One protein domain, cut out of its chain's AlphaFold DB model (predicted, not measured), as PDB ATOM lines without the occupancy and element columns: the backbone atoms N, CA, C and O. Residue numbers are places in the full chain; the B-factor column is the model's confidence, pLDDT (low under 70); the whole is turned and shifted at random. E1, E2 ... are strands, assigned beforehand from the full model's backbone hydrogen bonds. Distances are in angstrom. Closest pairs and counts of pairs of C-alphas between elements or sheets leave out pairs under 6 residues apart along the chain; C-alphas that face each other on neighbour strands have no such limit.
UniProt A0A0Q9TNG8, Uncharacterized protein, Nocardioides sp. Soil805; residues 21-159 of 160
ATOM      1  N   THR A  21     218.278 128.921 129.217       95.00
ATOM      2  CA  THR A  21     219.117 128.107 128.334       95.00
ATOM      3  C   THR A  21     218.268 127.587 127.185       95.00
ATOM      4  O   THR A  21     217.238 126.962 127.424       95.00
ATOM      5  N   GLN A  22     218.669 127.842 125.938       97.94
ATOM      6  CA  GLN A  22     218.077 127.154 124.787       97.94
ATOM      7  C   GLN A  22     218.597 125.721 124.754       97.94
ATOM      8  O   GLN A  22     219.785 125.508 124.974       97.94
ATOM      9  N   VAL A  23     217.714 124.765 124.480       98.31
ATOM     10  CA  VAL A  23     218.053 123.340 124.463       98.31
ATOM     11  C   VAL A  23     217.578 122.678 123.180       98.31
ATOM     12  O   VAL A  23     216.556 123.057 122.600       98.31
ATOM     13  N   SER A  24     218.310 121.666 122.746       98.62
ATOM     14  CA  SER A  24     218.029 120.849 121.581       98.62
ATOM     15  C   SER A  24     218.654 119.464 121.702       98.62
ATOM     16  O   SER A  24     219.605 119.258 122.453       98.62
ATOM     17  N   GLY A  25     218.103 118.508 120.961       98.50
ATOM     18  CA  GLY A  25     218.612 117.146 120.943       98.50
ATOM     19  C   GLY A  25     217.642 116.166 120.300       98.50
ATOM     20  O   GLY A  25     216.769 116.557 119.514       98.50
ATOM     21  N   SER A  26     217.805 114.892 120.636       98.50
ATOM     22  CA  SER A  26     216.993 113.790 120.128       98.50
ATOM     23  C   SER A  26     216.614 112.797 121.217       98.50
ATOM     24  O   SER A  26     217.384 112.549 122.141       98.50
ATOM     25  N   GLY A  27     215.433 112.209 121.058       97.81
ATOM     26  CA  GLY A  27     214.948 111.070 121.814       97.81
ATOM     27  C   GLY A  27     214.810 109.828 120.937       97.81
ATOM     28  O   GLY A  27     214.371 109.933 119.789       97.81
ATOM     29  N   THR A  28     215.137 108.657 121.478       97.38
ATOM     30  CA  THR A  28     214.837 107.348 120.869       97.38
ATOM     31  C   THR A  28     214.303 106.397 121.925       97.38
ATOM     32  O   THR A  28     214.774 106.431 123.060       97.38
ATOM     33  N   TYR A  29     213.343 105.541 121.576       96.12
ATOM     34  CA  TYR A  29     212.834 104.568 122.539       96.12
ATOM     35  C   TYR A  29     213.934 103.612 122.999       96.12
ATOM     36  O   TYR A  29     214.731 103.118 122.200       96.12
ATOM     37  N   ALA A  30     213.943 103.356 124.302       96.00
ATOM     38  CA  ALA A  30     214.734 102.323 124.929       96.00
ATOM     39  C   ALA A  30     214.353 100.952 124.365       96.00
ATOM     40  O   ALA A  30     213.211 100.693 123.975       96.00
ATOM     41  N   THR A  31     215.340 100.069 124.343       93.31
ATOM     42  CA  THR A  31     215.156  98.661 123.991       93.31
ATOM     43  C   THR A  31     215.386  97.819 125.233       93.31
ATOM     44  O   THR A  31     216.058  98.258 126.164       93.31
ATOM     45  N   THR A  32     214.850  96.602 125.259       92.00
ATOM     46  CA  THR A  32     214.979  95.735 126.432       92.00
ATOM     47  C   THR A  32     216.440  95.568 126.856       92.00
ATOM     48  O   THR A  32     217.285  95.149 126.063       92.00
ATOM     49  N   GLY A  33     216.727  95.882 128.119       89.25
ATOM     50  CA  GLY A  33     218.064  95.859 128.706       89.25
ATOM     51  C   GLY A  33     218.918  97.113 128.479       89.25
ATOM     52  O   GLY A  33     220.068  97.116 128.922       89.25
ATOM     53  N   SER A  34     218.413  98.162 127.817       92.25
ATOM     54  CA  SER A  34     219.120  99.442 127.673       92.25
ATOM     55  C   SER A  34     218.897 100.381 128.861       92.25
ATOM     56  O   SER A  34     218.106 100.120 129.770       92.25
ATOM     57  N   GLU A  35     219.576 101.530 128.843       90.12
ATOM     58  CA  GLU A  35     219.182 102.646 129.700       90.12
ATOM     59  C   GLU A  35     217.723 103.047 129.419       90.12
ATOM     60  O   GLU A  35     217.216 102.857 128.311       90.12
ATOM     61  N   CYS A  36     217.039 103.541 130.450       96.69
ATOM     62  CA  CYS A  36     215.620 103.905 130.423       96.69
ATOM     63  C   CYS A  36     214.616 102.748 130.196       96.69
ATOM     64  O   CYS A  36     213.424 103.008 130.060       96.69
ATOM     65  N   ASP A  37     215.045 101.478 130.211       93.38
ATOM     66  CA  ASP A  37     214.159 100.314 129.992       93.38
ATOM     67  C   ASP A  37     213.195 100.028 131.161       93.38
ATOM     68  O   ASP A  37     212.250  99.256 131.035       93.38
ATOM     69  N   THR A  38     213.402 100.645 132.328       93.50
ATOM     70  CA  THR A  38     212.521 100.470 133.496       93.50
ATOM     71  C   THR A  38     211.842 101.786 133.867       93.50
ATOM     72  O   THR A  38     212.402 102.564 134.648       93.50
ATOM     73  N   PRO A  39     210.633 102.051 133.337       93.69
ATOM     74  CA  PRO A  39     209.880 103.234 133.703       93.69
ATOM     75  C   PRO A  39     209.484 103.244 135.185       93.69
ATOM     76  O   PRO A  39     209.107 102.206 135.740       93.69
ATOM     77  N   PRO A  40     209.516 104.413 135.844       95.06
ATOM     78  CA  PRO A  40     208.952 104.577 137.176       95.06
ATOM     79  C   PRO A  40     207.445 104.290 137.207       95.06
ATOM     80  O   PRO A  40     206.733 104.442 136.211       95.06
ATOM     81  N   ALA A  41     206.939 103.908 138.383       95.19
ATOM     82  CA  ALA A  41     205.517 103.636 138.569       95.19
ATOM     83  C   ALA A  41     204.661 104.851 138.168       95.19
ATOM     84  O   ALA A  41     204.897 105.968 138.631       95.19
ATOM     85  N   GLY A  42     203.653 104.609 137.328       95.50
ATOM     86  CA  GLY A  42     202.767 105.651 136.813       95.50
ATOM     87  C   GLY A  42     203.344 106.480 135.666       95.50
ATOM     88  O   GLY A  42     202.817 107.557 135.442       95.50
ATOM     89  N   PHE A  43     204.409 106.019 134.995       97.50
ATOM     90  CA  PHE A  43     204.960 106.603 133.759       97.50
ATOM     91  C   PHE A  43     205.378 105.513 132.748       97.50
ATOM     92  O   PHE A  43     206.425 105.611 132.112       97.50
ATOM     93  N   ALA A  44     204.597 104.435 132.650       96.31
ATOM     94  CA  ALA A  44     204.951 103.223 131.903       96.31
ATOM     95  C   ALA A  44     204.088 102.986 130.650       96.31
ATOM     96  O   ALA A  44     204.055 101.863 130.148       96.31
ATOM     97  N   ASP A  45     203.383 104.006 130.153       96.62
ATOM     98  CA  ASP A  45     202.479 103.841 129.001       96.62
ATOM     99  C   ASP A  45     203.226 103.672 127.672       96.62
ATOM    100  O   ASP A  45     202.701 103.089 126.725       96.62
ATOM    101  N   TYR A  46     204.484 104.116 127.632       94.88
ATOM    102  CA  TYR A  46     205.423 103.875 126.542       94.88
ATOM    103  C   TYR A  46     206.765 103.371 127.086       94.88
ATOM    104  O   TYR A  46     207.086 103.622 128.254       94.88
ATOM    105  N   PRO A  47     207.587 102.701 126.251       95.94
ATOM    106  CA  PRO A  47     208.998 102.507 126.565       95.94
ATOM    107  C   PRO A  47     209.654 103.845 126.922       95.94
ATOM    108  O   PRO A  47     209.310 104.880 126.344       95.94
ATOM    109  N   GLY A  48     210.606 103.834 127.857       97.38
ATOM    110  CA  GLY A  48     211.348 105.045 128.197       97.38
ATOM    111  C   GLY A  48     212.060 105.611 126.969       97.38
ATOM    112  O   GLY A  48     212.518 104.869 126.104       97.38
ATOM    113  N   LEU A  49     212.149 106.930 126.875       97.69
ATOM    114  CA  LEU A  49     212.838 107.617 125.794       97.69
ATOM    115  C   LEU A  49     214.233 108.022 126.268       97.69
ATOM    116  O   LEU A  49     214.368 108.765 127.239       97.69
ATOM    117  N   ILE A  50     215.263 107.555 125.571       98.44
ATOM    118  CA  ILE A  50     216.655 107.944 125.796       98.44
ATOM    119  C   ILE A  50     216.867 109.311 125.152       98.44
ATOM    120  O   ILE A  50     216.753 109.437 123.933       98.44
ATOM    121  N   LEU A  51     217.156 110.324 125.963       98.62
ATOM    122  CA  LEU A  51     217.454 111.686 125.537       98.62
ATOM    123  C   LEU A  51     218.960 111.878 125.346       98.62
ATOM    124  O   LEU A  51     219.768 111.475 126.182       98.62
ATOM    125  N   THR A  52     219.313 112.537 124.248       98.38
ATOM    126  CA  THR A  52     220.683 112.885 123.853       98.38
ATOM    127  C   THR A  52     220.734 114.327 123.354       98.38
ATOM    128  O   THR A  52     219.772 114.808 122.750       98.38
ATOM    129  N   GLY A  53     221.868 115.006 123.538       98.25
ATOM    130  CA  GLY A  53     222.055 116.416 123.184       98.25
ATOM    131  C   GLY A  53     222.221 117.264 124.438       98.25
ATOM    132  O   GLY A  53     222.956 116.887 125.340       98.25
ATOM    133  N   ASP A  54     221.527 118.400 124.515       98.50
ATOM    134  CA  ASP A  54     221.635 119.292 125.680       98.50
ATOM    135  C   ASP A  54     221.005 118.685 126.952       98.50
ATOM    136  O   ASP A  54     221.331 119.093 128.067       98.50
ATOM    137  N   LEU A  55     220.101 117.712 126.794       98.50
ATOM    138  CA  LEU A  55     219.564 116.882 127.870       98.50
ATOM    139  C   LEU A  55     220.042 115.451 127.644       98.50
ATOM    140  O   LEU A  55     219.742 114.862 126.605       98.50
ATOM    141  N   GLU A  56     220.743 114.891 128.623       98.62
ATOM    142  CA  GLU A  56     221.225 113.508 128.586       98.62
ATOM    143  C   GLU A  56     220.560 112.717 129.712       98.62
ATOM    144  O   GLU A  56     220.709 113.057 130.890       98.62
ATOM    145  N   GLY A  57     219.783 111.690 129.364       98.31
ATOM    146  CA  GLY A  57     219.058 110.877 130.341       98.31
ATOM    147  C   GLY A  57     217.785 110.250 129.784       98.31
ATOM    148  O   GLY A  57     217.746 109.834 128.633       98.31
ATOM    149  N   CYS A  58     216.737 110.181 130.601       98.62
ATOM    150  CA  CYS A  58     215.501 109.467 130.295       98.62
ATOM    151  C   CYS A  58     214.265 110.367 130.373       98.62
ATOM    152  O   CYS A  58     214.171 111.231 131.246       98.62
ATOM    153  N   LEU A  59     213.279 110.096 129.522       98.56
ATOM    154  CA  LEU A  59     211.913 110.610 129.624       98.56
ATOM    155  C   LEU A  59     210.935 109.434 129.688       98.56
ATOM    156  O   LEU A  59     211.033 108.495 128.905       98.56
ATOM    157  N   TYR A  60     209.997 109.488 130.628       98.50
ATOM    158  CA  TYR A  60     208.976 108.460 130.847       98.50
ATOM    159  C   TYR A  60     207.583 109.076 130.777       98.50
ATOM    160  O   TYR A  60     207.401 110.196 131.254       98.50
ATOM    161  N   THR A  61     206.602 108.355 130.232       98.31
ATOM    162  CA  THR A  61     205.312 108.934 129.827       98.31
ATOM    163  C   THR A  61     204.128 108.290 130.540       98.31
ATOM    164  O   THR A  61     204.053 107.072 130.688       98.31
ATOM    165  N   ASP A  62     203.190 109.138 130.947       98.19
ATOM    166  CA  ASP A  62     201.892 108.811 131.534       98.19
ATOM    167  C   ASP A  62     200.793 109.500 130.722       98.19
ATOM    168  O   ASP A  62     200.615 110.720 130.791       98.19
ATOM    169  N   VAL A  63     200.077 108.731 129.918       98.25
ATOM    170  CA  VAL A  63     198.977 109.182 129.078       98.25
ATOM    171  C   VAL A  63     197.747 109.407 129.953       98.25
ATOM    172  O   VAL A  63     197.224 108.501 130.595       98.25
ATOM    173  N   VAL A  64     197.213 110.627 129.930       97.88
ATOM    174  CA  VAL A  64     196.006 110.975 130.697       97.88
ATOM    175  C   VAL A  64     194.758 110.889 129.827       97.88
ATOM    176  O   VAL A  64     193.737 110.353 130.257       97.88
ATOM    177  N   THR A  65     194.807 111.422 128.603       97.75
ATOM    178  CA  THR A  65     193.711 111.275 127.637       97.75
ATOM    179  C   THR A  65     194.244 111.096 126.226       97.75
ATOM    180  O   THR A  65     195.237 111.720 125.855       97.75
ATOM    181  N   SER A  66     193.532 110.304 125.430       96.50
ATOM    182  CA  SER A  66     193.755 110.175 123.995       96.50
ATOM    183  C   SER A  66     192.442 110.329 123.233       96.50
ATOM    184  O   SER A  66     191.347 110.065 123.746       96.50
ATOM    185  N   LYS A  67     192.540 110.797 121.991       96.00
ATOM    186  CA  LYS A  67     191.419 110.902 121.066       96.00
ATOM    187  C   LYS A  67     191.884 110.610 119.646       96.00
ATOM    188  O   LYS A  67     192.582 111.419 119.040       96.00
ATOM    189  N   ASP A  68     191.408 109.495 119.110       93.75
ATOM    190  CA  ASP A  68     191.480 109.183 117.686       93.75
ATOM    191  C   ASP A  68     190.225 109.720 116.978       93.75
ATOM    192  O   ASP A  68     189.094 109.452 117.391       93.75
ATOM    193  N   LEU A  69     190.419 110.531 115.937       92.88
ATOM    194  CA  LEU A  69     189.341 111.047 115.090       92.88
ATOM    195  C   LEU A  69     189.072 110.168 113.859       92.88
ATOM    196  O   LEU A  69     188.168 110.491 113.087       92.88
ATOM    197  N   GLY A  70     189.833 109.086 113.671       90.69
ATOM    198  CA  GLY A  70     189.633 108.075 112.636       90.69
ATOM    199  C   GLY A  70     189.707 108.605 111.201       90.69
ATOM    200  O   GLY A  70     189.949 109.792 110.933       90.69
ATOM    201  N   ALA A  71     189.483 107.716 110.237       88.12
ATOM    202  CA  ALA A  71     189.378 108.089 108.831       88.12
ATOM    203  C   ALA A  71     188.121 108.954 108.550       88.12
ATOM    204  O   ALA A  71     187.082 108.775 109.184       88.12
ATOM    205  N   PRO A  72     188.176 109.892 107.581       89.31
ATOM    206  CA  PRO A  72     189.328 110.216 106.732       89.31
ATOM    207  C   PRO A  72     190.290 111.232 107.373       89.31
ATOM    208  O   PRO A  72     191.313 111.582 106.780       89.31
ATOM    209  N   SER A  73     189.960 111.747 108.563       91.94
ATOM    210  CA  SER A  73     190.730 112.820 109.196       91.94
ATOM    211  C   SER A  73     192.127 112.363 109.603       91.94
ATOM    212  O   SER A  73     193.071 113.137 109.459       91.94
ATOM    213  N   GLY A  74     192.267 111.112 110.059       94.06
ATOM    214  CA  GLY A  74     193.482 110.498 110.590       94.06
ATOM    215  C   GLY A  74     194.162 111.323 111.681       94.06
ATOM    216  O   GLY A  74     195.381 111.280 111.789       94.06
ATOM    217  N   ILE A  75     193.420 112.164 112.401       96.50
ATOM    218  CA  ILE A  75     193.982 113.012 113.453       96.50
ATOM    219  C   ILE A  75     193.960 112.252 114.771       96.50
ATOM    220  O   ILE A  75     192.916 111.738 115.169       96.50
ATOM    221  N   TYR A  76     195.092 112.271 115.462       96.75
ATOM    222  CA  TYR A  76     195.234 111.762 116.815       96.75
ATOM    223  C   TYR A  76     195.715 112.877 117.737       96.75
ATOM    224  O   TYR A  76     196.586 113.671 117.370       96.75
ATOM    225  N   ILE A  77     195.108 112.963 118.917       97.25
ATOM    226  CA  ILE A  77     195.455 113.943 119.942       97.25
ATOM    227  C   ILE A  77     195.629 113.203 121.252       97.25
ATOM    228  O   ILE A  77     194.782 112.394 121.627       97.25
ATOM    229  N   GLU A  78     196.689 113.534 121.972       97.56
ATOM    230  CA  GLU A  78     196.980 112.945 123.267       97.56
ATOM    231  C   GLU A  78     197.495 114.004 124.234       97.56
ATOM    232  O   GLU A  78     198.152 114.974 123.848       97.56
ATOM    233  N   THR A  79     197.161 113.838 125.506       98.44
ATOM    234  CA  THR A  79     197.681 114.660 126.592       98.44
ATOM    235  C   THR A  79     198.098 113.772 127.738       98.44
ATOM    236  O   THR A  79     197.383 112.822 128.066       98.44
ATOM    237  N   GLY A  80     199.143 114.166 128.445       98.31
ATOM    238  CA  GLY A  80     199.540 113.443 129.633       98.31
ATOM    239  C   GLY A  80     200.605 114.159 130.434       98.31
ATOM    240  O   GLY A  80     200.761 115.381 130.355       98.31
ATOM    241  N   ARG A  81     201.324 113.385 131.232       98.31
ATOM    242  CA  ARG A  81     202.450 113.830 132.040       98.31
ATOM    243  C   ARG A  81     203.690 113.077 131.605       98.31
ATOM    244  O   ARG A  81     203.611 111.930 131.183       98.31
ATOM    245  N   GLU A  82     204.842 113.703 131.766       98.56
ATOM    246  CA  GLU A  82     206.110 112.994 131.618       98.56
ATOM    247  C   GLU A  82     207.010 113.288 132.802       98.56
ATOM    248  O   GLU A  82     206.926 114.356 133.411       98.56
ATOM    249  N   LEU A  83     207.882 112.337 133.109       98.69
ATOM    250  CA  LEU A  83     208.977 112.487 134.048       98.69
ATOM    251  C   LEU A  83     210.284 112.475 133.265       98.69
ATOM    252  O   LEU A  83     210.627 111.471 132.645       98.69
ATOM    253  N   VAL A  84     211.026 113.575 133.339       98.69
ATOM    254  CA  VAL A  84     212.382 113.675 132.804       98.69
ATOM    255  C   VAL A  84     213.372 113.458 133.942       98.69
ATOM    256  O   VAL A  84     213.256 114.092 134.991       98.69
ATOM    257  N   VAL A  85     214.343 112.574 133.727       98.56
ATOM    258  CA  VAL A  85     215.477 112.294 134.616       98.56
ATOM    259  C   VAL A  85     216.746 112.469 133.793       98.56
ATOM    260  O   VAL A  85     217.085 111.593 133.005       98.56
ATOM    261  N   ALA A  86     217.419 113.610 133.920       98.44
ATOM    262  CA  ALA A  86     218.508 113.971 133.012       98.44
ATOM    263  C   ALA A  86     219.563 114.865 133.675       98.44
ATOM    264  O   ALA A  86     219.363 115.381 134.777       98.44
ATOM    265  N   SER A  87     220.680 115.066 132.983       98.25
ATOM    266  CA  SER A  87     221.566 116.216 133.168       98.25
ATOM    267  C   SER A  87     221.256 117.284 132.109       98.25
ATOM    268  O   SER A  87     220.765 116.970 131.026       98.25
ATOM    269  N   LEU A  88     221.528 118.556 132.419       98.00
ATOM    270  CA  LEU A  88     221.506 119.656 131.447       98.00
ATOM    271  C   LEU A  88     222.943 120.075 131.143       98.00
ATOM    272  O   LEU A  88     223.637 120.535 132.050       98.00
ATOM    273  N   ASN A  89     223.384 119.939 129.890       96.88
ATOM    274  CA  ASN A  89     224.731 120.301 129.427       96.88
ATOM    275  C   ASN A  89     225.861 119.720 130.307       96.88
ATOM    276  O   ASN A  89     226.808 120.425 130.663       96.88
ATOM    277  N   GLY A  90     225.732 118.454 130.721       96.44
ATOM    278  CA  GLY A  90     226.691 117.787 131.614       96.44
ATOM    279  C   GLY A  90     226.671 118.276 133.070       96.44
ATOM    280  O   GLY A  90     227.560 117.934 133.850       96.44
ATOM    281  N   GLY A  91     225.683 119.092 133.449       96.06
ATOM    282  CA  GLY A  91     225.470 119.551 134.818       96.06
ATOM    283  C   GLY A  91     224.969 118.452 135.766       96.06
ATOM    284  O   GLY A  91     224.868 117.281 135.393       96.06
ATOM    285  N   PRO A  92     224.628 118.810 137.018       97.38
ATOM    286  CA  PRO A  92     224.093 117.855 137.979       97.38
ATOM    287  C   PRO A  92     222.829 117.169 137.452       97.38
ATOM    288  O   PRO A  92     221.966 117.817 136.859       97.38
ATOM    289  N   VAL A  93     222.696 115.871 137.719       98.19
ATOM    290  CA  VAL A  93     221.468 115.135 137.407       98.19
ATOM    291  C   VAL A  93     220.328 115.644 138.289       98.19
ATOM    292  O   VAL A  93     220.508 115.975 139.467       98.19
ATOM    293  N   GLY A  94     219.137 115.708 137.716       98.19
ATOM    294  CA  GLY A  94     217.916 116.049 138.424       98.19
ATOM    295  C   GLY A  94     216.695 115.484 137.723       98.19
ATOM    296  O   GLY A  94     216.799 114.768 136.724       98.19
ATOM    297  N   THR A  95     215.525 115.853 138.234       98.56
ATOM    298  CA  THR A  95     214.251 115.509 137.603       98.56
ATOM    299  C   THR A  95     213.378 116.732 137.417       98.56
ATOM    300  O   THR A  95     213.486 117.686 138.179       98.56
ATOM    301  N   PHE A  96     212.456 116.682 136.469       98.56
ATOM    302  CA  PHE A  96     211.283 117.554 136.422       98.56
ATOM    303  C   PHE A  96     210.151 116.816 135.713       98.56
ATOM    304  O   PHE A  96     210.388 115.824 135.022       98.56
ATOM    305  N   THR A  97     208.919 117.290 135.875       98.75
ATOM    306  CA  THR A  97     207.779 116.760 135.124       98.75
ATOM    307  C   THR A  97     207.272 117.761 134.100       98.75
ATOM    308  O   THR A  97     207.436 118.972 134.256       98.75
ATOM    309  N   THR A  98     206.624 117.263 133.055       98.62
ATOM    310  CA  THR A  98     205.939 118.072 132.039       98.62
ATOM    311  C   THR A  98     204.447 117.733 132.009       98.62
ATOM    312  O   THR A  98     204.030 116.687 132.513       98.62
ATOM    313  N   THR A  99     203.639 118.603 131.402       98.12
ATOM    314  CA  THR A  99     202.276 118.259 130.961       98.12
ATOM    315  C   THR A  99     202.219 118.334 129.444       98.12
ATOM    316  O   THR A  99     202.072 119.431 128.893       98.12
ATOM    317  N   TYR A 100     202.397 117.208 128.758       97.88
ATOM    318  CA  TYR A 100     202.537 117.224 127.310       97.88
ATOM    319  C   TYR A 100     201.191 117.264 126.584       97.88
ATOM    320  O   TYR A 100     200.161 116.797 127.078       97.88
ATOM    321  N   LYS A 101     201.229 117.819 125.373       98.19
ATOM    322  CA  LYS A 101     200.164 117.724 124.378       98.19
ATOM    323  C   LYS A 101     200.768 117.300 123.047       98.19
ATOM    324  O   LYS A 101     201.581 118.042 122.493       98.19
ATOM    325  N   PHE A 102     200.326 116.159 122.541       97.88
ATOM    326  CA  PHE A 102     200.687 115.599 121.247       97.88
ATOM    327  C   PHE A 102     199.553 115.773 120.240       97.88
ATOM    328  O   PHE A 102     198.377 115.580 120.555       97.88
ATOM    329  N   GLU A 103     199.919 116.127 119.013       97.56
ATOM    330  CA  GLU A 103     199.040 116.103 117.851       97.56
ATOM    331  C   GLU A 103     199.765 115.414 116.692       97.56
ATOM    332  O   GLU A 103     200.846 115.849 116.278       97.56
ATOM    333  N   SER A 104     199.145 114.378 116.125       96.94
ATOM    334  CA  SER A 104     199.668 113.676 114.953       96.94
ATOM    335  C   SER A 104     198.629 113.464 113.861       96.94
ATOM    336  O   SER A 104     197.414 113.582 114.047       96.94
ATOM    337  N   LYS A 105     199.151 113.201 112.662       96.88
ATOM    338  CA  LYS A 105     198.387 112.859 111.468       96.88
ATOM    339  C   LYS A 105     198.826 111.488 110.979       96.88
ATOM    340  O   LYS A 105     200.007 111.277 110.736       96.88
ATOM    341  N   TRP A 106     197.848 110.632 110.736       96.06
ATOM    342  CA  TRP A 106     197.979 109.266 110.252       96.06
ATOM    343  C   TRP A 106     197.255 109.088 108.913       96.06
ATOM    344  O   TRP A 106     196.353 109.868 108.565       96.06
ATOM    345  N   ALA A 107     197.678 108.088 108.141       92.44
ATOM    346  CA  ALA A 107     197.097 107.746 106.847       92.44
ATOM    347  C   ALA A 107     196.869 106.223 106.711       92.44
ATOM    348  O   ALA A 107     197.857 105.498 106.604       92.44
ATOM    349  N   PRO A 108     195.608 105.737 106.665       89.81
ATOM    350  CA  PRO A 108     194.373 106.524 106.761       89.81
ATOM    351  C   PRO A 108     194.052 107.017 108.188       89.81
ATOM    352  O   PRO A 108     193.536 108.125 108.326       89.81
ATOM    353  N   ASP A 109     194.390 106.245 109.224       91.44
ATOM    354  CA  ASP A 109     194.174 106.548 110.648       91.44
ATOM    355  C   ASP A 109     195.151 105.772 111.550       91.44
ATOM    356  O   ASP A 109     196.009 105.057 111.041       91.44
ATOM    357  N   VAL A 110     195.052 105.933 112.874       88.31
ATOM    358  CA  VAL A 110     195.962 105.299 113.849       88.31
ATOM    359  C   VAL A 110     195.854 103.773 113.838       88.31
ATOM    360  O   VAL A 110     196.834 103.078 114.088       88.31
ATOM    361  N   SER A 111     194.669 103.233 113.545       87.06
ATOM    362  CA  SER A 111     194.394 101.798 113.671       87.06
ATOM    363  C   SER A 111     194.969 100.959 112.529       87.06
ATOM    364  O   SER A 111     195.297  99.789 112.721       87.06
ATOM    365  N   THR A 112     195.078 101.543 111.335       85.56
ATOM    366  CA  THR A 112     195.472 100.825 110.107       85.56
ATOM    367  C   THR A 112     196.536 101.543 109.287       85.56
ATOM    368  O   THR A 112     197.014 101.010 108.284       85.56
ATOM    369  N   GLY A 113     196.873 102.771 109.670       88.81
ATOM    370  CA  GLY A 113     197.720 103.654 108.900       88.81
ATOM    371  C   GLY A 113     199.136 103.789 109.415       88.81
ATOM    372  O   GLY A 113     199.543 103.203 110.412       88.81
ATOM    373  N   VAL A 114     199.882 104.616 108.696       91.75
ATOM    374  CA  VAL A 114     201.219 105.058 109.087       91.75
ATOM    375  C   VAL A 114     201.161 106.502 109.550       91.75
ATOM    376  O   VAL A 114     200.392 107.312 109.013       91.75
ATOM    377  N   GLU A 115     201.981 106.832 110.539       93.38
ATOM    378  CA  GLU A 115     202.147 108.212 110.952       93.38
ATOM    379  C   GLU A 115     202.806 109.016 109.824       93.38
ATOM    380  O   GLU A 115     203.796 108.615 109.218       93.38
ATOM    381  N   VAL A 116     202.229 110.176 109.528       94.88
ATOM    382  CA  VAL A 116     202.722 111.127 108.529       94.88
ATOM    383  C   VAL A 116     203.533 112.233 109.198       94.88
ATOM    384  O   VAL A 116     204.489 112.745 108.617       94.88
ATOM    385  N   LYS A 117     203.106 112.666 110.388       94.62
ATOM    386  CA  LYS A 117     203.791 113.665 111.211       94.62
ATOM    387  C   LYS A 117     203.210 113.696 112.622       94.62
ATOM    388  O   LYS A 117     201.987 113.641 112.772       94.62
ATOM    389  N   GLY A 118     204.079 114.007 113.572       95.56
ATOM    390  CA  GLY A 118     203.750 114.218 114.970       95.56
ATOM    391  C   GLY A 118     204.460 115.448 115.523       95.56
ATOM    392  O   GLY A 118     205.547 115.832 115.067       95.56
ATOM    393  N   ARG A 119     203.790 116.153 116.438       96.38
ATOM    394  CA  ARG A 119     204.361 117.283 117.178       96.38
ATOM    395  C   ARG A 119     203.834 117.308 118.595       96.38
ATOM    396  O   ARG A 119     202.624 117.242 118.807       96.38
ATOM    397  N   CYS A 120     204.734 117.559 119.529       96.44
ATOM    398  CA  CYS A 120     204.407 117.606 120.939       96.44
ATOM    399  C   CYS A 120     204.903 118.905 121.574       96.44
ATOM    400  O   CYS A 120     205.949 119.447 121.209       96.44
ATOM    401  N   GLN A 121     204.151 119.405 122.547       98.12
ATOM    402  CA  GLN A 121     204.565 120.499 123.420       98.12
ATOM    403  C   GLN A 121     204.636 119.978 124.846       98.12
ATOM    404  O   GLN A 121     203.679 119.366 125.296       98.12
ATOM    405  N   HIS A 122     205.723 120.276 125.553       98.25
ATOM    406  CA  HIS A 122     206.034 119.741 126.878       98.25
ATOM    407  C   HIS A 122     206.425 120.895 127.815       98.25
ATOM    408  O   HIS A 122     207.611 121.133 128.070       98.25
ATOM    409  N   PRO A 123     205.463 121.729 128.245       98.56
ATOM    410  CA  PRO A 123     205.709 122.720 129.285       98.56
ATOM    411  C   PRO A 123     206.156 122.030 130.577       98.56
ATOM    412  O   PRO A 123     205.563 121.031 130.984       98.56
ATOM    413  N   ILE A 124     207.189 122.578 131.218       98.56
ATOM    414  CA  ILE A 124     207.674 122.096 132.514       98.56
ATOM    415  C   ILE A 124     206.662 122.486 133.592       98.56
ATOM    416  O   ILE A 124     206.255 123.646 133.692       98.56
ATOM    417  N   THR A 125     206.279 121.522 134.425       98.44
ATOM    418  CA  THR A 125     205.411 121.748 135.579       98.44
ATOM    419  C   THR A 125     206.172 122.557 136.623       98.44
ATOM    420  O   THR A 125     207.194 122.109 137.149       98.44
ATOM    421  N   VAL A 126     205.678 123.752 136.945       96.50
ATOM    422  CA  VAL A 126     206.310 124.652 137.921       96.50
ATOM    423  C   VAL A 126     206.485 123.948 139.268       96.50
ATOM    424  O   VAL A 126     205.549 123.346 139.789       96.50
ATOM    425  N   GLY A 127     207.691 124.031 139.833       96.94
ATOM    426  CA  GLY A 127     208.012 123.437 141.135       96.94
ATOM    427  C   GLY A 127     208.215 121.917 141.125       96.94
ATOM    428  O   GLY A 127     208.467 121.348 142.180       96.94
ATOM    429  N   SER A 128     208.143 121.258 139.963       98.00
ATOM    430  CA  SER A 128     208.436 119.817 139.838       98.00
ATOM    431  C   SER A 128     209.932 119.485 139.824       98.00
ATOM    432  O   SER A 128     210.318 118.325 139.963       98.00
ATOM    433  N   GLY A 129     210.761 120.505 139.611       97.81
ATOM    434  CA  GLY A 129     212.198 120.386 139.463       97.81
ATOM    435  C   GLY A 129     212.916 119.951 140.742       97.81
ATOM    436  O   GLY A 129     212.687 120.519 141.809       97.81
ATOM    437  N   THR A 130     213.833 118.989 140.626       98.19
ATOM    438  CA  THR A 130     214.709 118.508 141.704       98.19
ATOM    439  C   THR A 130     216.164 118.439 141.233       98.19
ATOM    440  O   THR A 130     216.434 118.432 140.030       98.19
ATOM    441  N   GLY A 131     217.118 118.373 142.168       96.94
ATOM    442  CA  GLY A 131     218.542 118.242 141.837       96.94
ATOM    443  C   GLY A 131     219.015 119.376 140.924       96.94
ATOM    444  O   GLY A 131     218.737 120.546 141.208       96.94
ATOM    445  N   GLY A 132     219.667 119.032 139.808       96.38
ATOM    446  CA  GLY A 132     220.117 119.992 138.787       96.38
ATOM    447  C   GLY A 132     219.013 120.812 138.106       96.38
ATOM    448  O   GLY A 132     219.316 121.787 137.427       96.38
ATOM    449  N   PHE A 133     217.742 120.463 138.324       97.75
ATOM    450  CA  PHE A 133     216.579 121.186 137.809       97.75
ATOM    451  C   PHE A 133     215.758 121.868 138.906       97.75
ATOM    452  O   PHE A 133     214.608 122.227 138.670       97.75
ATOM    453  N   THR A 134     216.295 122.054 140.113       96.81
ATOM    454  CA  THR A 134     215.578 122.784 141.173       96.81
ATOM    455  C   THR A 134     215.123 124.158 140.663       96.81
ATOM    456  O   THR A 134     215.908 124.912 140.096       96.81
ATOM    457  N   GLY A 135     213.831 124.462 140.816       95.94
ATOM    458  CA  GLY A 135     213.245 125.718 140.329       95.94
ATOM    459  C   GLY A 135     213.064 125.816 138.806       95.94
ATOM    460  O   GLY A 135     212.688 126.883 138.322       95.94
ATOM    461  N   ALA A 136     213.298 124.737 138.049       97.19
ATOM    462  CA  ALA A 136     213.231 124.770 136.593       97.19
ATOM    463  C   ALA A 136     211.847 125.179 136.060       97.19
ATOM    464  O   ALA A 136     210.800 124.709 136.514       97.19
ATOM    465  N   THR A 137     211.869 126.023 135.032       98.00
ATOM    466  CA  THR A 137     210.709 126.401 134.218       98.00
ATOM    467  C   THR A 137     211.086 126.379 132.740       98.00
ATOM    468  O   THR A 137     212.266 126.367 132.389       98.00
ATOM    469  N   GLY A 138     210.090 126.375 131.856       97.69
ATOM    470  CA  GLY A 138     210.316 126.417 130.414       97.69
ATOM    471  C   GLY A 138     209.431 125.442 129.656       97.69
ATOM    472  O   GLY A 138     208.356 125.056 130.122       97.69
ATOM    473  N   ARG A 139     209.866 125.071 128.452       98.25
ATOM    474  CA  ARG A 139     209.117 124.176 127.567       98.25
ATOM    475  C   ARG A 139     210.037 123.500 126.563       98.25
ATOM    476  O   ARG A 139     210.828 124.179 125.907       98.25
ATOM    477  N   LEU A 140     209.820 122.206 126.355       98.44
ATOM    478  CA  LEU A 140     210.359 121.455 125.222       98.44
ATOM    479  C   LEU A 140     209.276 121.286 124.149       98.44
ATOM    480  O   LEU A 140     208.087 121.251 124.453       98.44
ATOM    481  N   ASN A 141     209.670 121.207 122.884       98.31
ATOM    482  CA  ASN A 141     208.787 120.850 121.778       98.31
ATOM    483  C   ASN A 141     209.457 119.746 120.979       98.31
ATOM    484  O   ASN A 141     210.596 119.933 120.546       98.31
ATOM    485  N   PHE A 142     208.752 118.641 120.784       98.12
ATOM    486  CA  PHE A 142     209.246 117.494 120.040       98.12
ATOM    487  C   PHE A 142     208.596 117.468 118.657       98.12
ATOM    488  O   PHE A 142     207.458 117.915 118.461       98.12
ATOM    489  N   LYS A 143     209.360 116.995 117.679       97.62
ATOM    490  CA  LYS A 143     208.906 116.696 116.327       97.62
ATOM    491  C   LYS A 143     209.346 115.283 115.981       97.62
ATOM    492  O   LYS A 143     210.535 114.971 116.065       97.62
ATOM    493  N   ASP A 144     208.397 114.516 115.481       94.62
ATOM    494  CA  ASP A 144     208.597 113.109 115.181       94.62
ATOM    495  C   ASP A 144     209.180 112.987 113.770       94.62
ATOM    496  O   ASP A 144     208.670 113.571 112.804       94.62
ATOM    497  N   GLU A 145     210.288 112.261 113.655       95.00
ATOM    498  CA  GLU A 145     210.817 111.772 112.387       95.00
ATOM    499  C   GLU A 145     210.333 110.339 112.191       95.00
ATOM    500  O   GLU A 145     210.952 109.367 112.627       95.00
ATOM    501  N   VAL A 146     209.184 110.235 111.527       91.12
ATOM    502  CA  VAL A 146     208.428 108.988 111.355       91.12
ATOM    503  C   VAL A 146     209.211 107.901 110.610       91.12
ATOM    504  O   VAL A 146     208.905 106.723 110.751       91.12
ATOM    505  N   THR A 147     210.241 108.273 109.842       89.81
ATOM    506  CA  THR A 147     211.070 107.311 109.101       89.81
ATOM    507  C   THR A 147     212.025 106.548 110.015       89.81
ATOM    508  O   THR A 147     212.266 105.361 109.809       89.81
ATOM    509  N   THR A 148     212.607 107.233 111.001       90.94
ATOM    510  CA  THR A 148     213.654 106.669 111.868       90.94
ATOM    511  C   THR A 148     213.157 106.367 113.276       90.94
ATOM    512  O   THR A 148     213.892 105.754 114.046       90.94
ATOM    513  N   GLY A 149     211.946 106.807 113.634       89.69
ATOM    514  CA  GLY A 149     211.441 106.729 115.007       89.69
ATOM    515  C   GLY A 149     212.220 107.635 115.965       89.69
ATOM    516  O   GLY A 149     212.341 107.331 117.150       89.69
ATOM    517  N   THR A 150     212.819 108.711 115.445       96.31
ATOM    518  CA  THR A 150     213.592 109.674 116.237       96.31
ATOM    519  C   THR A 150     212.739 110.887 116.564       96.31
ATOM    520  O   THR A 150     212.086 111.455 115.690       96.31
ATOM    521  N   TYR A 151     212.809 111.340 117.809       97.50
ATOM    522  CA  TYR A 151     212.049 112.483 118.284       97.50
ATOM    523  C   TYR A 151     212.984 113.665 118.514       97.50
ATOM    524  O   TYR A 151     213.692 113.730 119.516       97.50
ATOM    525  N   PHE A 152     213.023 114.609 117.581       98.38
ATOM    526  CA  PHE A 152     213.878 115.784 117.727       98.38
ATOM    527  C   PHE A 152     213.213 116.802 118.636       98.38
ATOM    528  O   PHE A 152     212.106 117.256 118.338       98.38
ATOM    529  N   TYR A 153     213.906 117.226 119.689       98.44
ATOM    530  CA  TYR A 153     213.393 118.244 120.592       98.44
ATOM    531  C   TYR A 153     214.157 119.556 120.483       98.44
ATOM    532  O   TYR A 153     215.355 119.604 120.195       98.44
ATOM    533  N   ARG A 154     213.430 120.649 120.716       98.56
ATOM    534  CA  ARG A 154     213.962 122.004 120.895       98.56
ATOM    535  C   ARG A 154     213.148 122.745 121.940       98.56
ATOM    536  O   ARG A 154     211.930 122.573 122.023       98.56
ATOM    537  N   GLY A 155     213.774 123.629 122.695       98.00
ATOM    538  CA  GLY A 155     213.074 124.353 123.739       98.00
ATOM    539  C   GLY A 155     213.956 125.316 124.497       98.00
ATOM    540  O   GLY A 155     215.026 125.700 124.038       98.00
ATOM    541  N   HIS A 156     213.486 125.680 125.679       97.94
ATOM    542  CA  HIS A 156     214.285 126.420 126.635       97.94
ATOM    543  C   HIS A 156     213.982 125.976 128.061       97.94
ATOM    544  O   HIS A 156     212.850 125.588 128.361       97.94
ATOM    545  N   ILE A 157     214.991 126.079 128.923       97.94
ATOM    546  CA  ILE A 157     214.914 125.807 130.356       97.94
ATOM    547  C   ILE A 157     215.553 126.982 131.091       97.94
ATOM    548  O   ILE A 157     216.703 127.325 130.834       97.94
ATOM    549  N   ALA A 158     214.813 127.604 131.999       95.88
ATOM    550  CA  ALA A 158     215.354 128.560 132.953       95.88
ATOM    551  C   ALA A 158     215.503 127.868 134.308       95.88
ATOM    552  O   ALA A 158     214.550 127.251 134.787       95.88
ATOM    553  N   LEU A 159     216.696 127.963 134.895       93.00
ATOM    554  CA  LEU A 159     216.989 127.462 136.237       93.00
ATOM    555  C   LEU A 159     216.783 128.576 137.274       93.00
ATOM    556  O   LEU A 159     216.943 129.756 136.944       93.00
TER     557      LEU A 159
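This is residues 21 to 159 of the 160 residues of an uncharacterized protein of Nocardioides sp. Soil805 (UniProt A0A0Q9TNG8). Eight strands ring an axis as a closed barrel, its long side made by E3, E4 and E5, with long links at E1 to E2 and E6 to E7. The printed part has 139 residues, with no named helix and strands E1 to E8 in order round the ring, antiparallel throughout. The class is all strand. The whole is compact, with a radius of gyration of the C-alphas of 14.9 A and spans of 47 by 31 by 27 A.

E1, residues 21 to 29, begins at C-alpha 21, (219.117, 128.107, 128.334). E2 is residues 49 to 53. E3, residues 55 to 68, is 30.8 A long and bends by 75 degrees at residue 65. E4, residues 75 to 88, is 33.5 A long and bends by 75 degrees at residue 85. E5, residues 94 to 107, is 38.7 A long. E6 is residues 114 to 123, E7 residues 137 to 145, and E8, residues 150 to 158, ends at C-alpha 158, (215.354, 128.560, 132.953).

E1 to E8 form a meander, each strand the antiparallel neighbour of the one before. In the hairpin E1 and E2, N 26 and O 52 are 2.9 A apart, within hydrogen-bond range. Other such pairs are N 57 and O 51 of E3 and E2, 3.2 A; N 81 and O 62 of E4 and E3, 2.8 A; N 100 and O 80 of E5 and E4, 2.9 A; N 121 and O 101 of E6 and E5, 2.9 A; N 142 and O 120 of E7 and E6, 2.9 A; and N 154 and O 141 of E8 and E7, 2.9 A. E8 and E1 close the barrel, antiparallel at 151 degrees, with N 155 and O 23 2.8 A apart. E1 and E5 are apart. Residues 94 to 95 of E5 pair antiparallel with residues 130 to 131.

The farthest C-alphas, of Pro 72 and Pro 92, are 47.4 A apart. The printed part has no cut. Residues 30 to 48 and 124 to 136 are long links. No printed residue is under pLDDT 70.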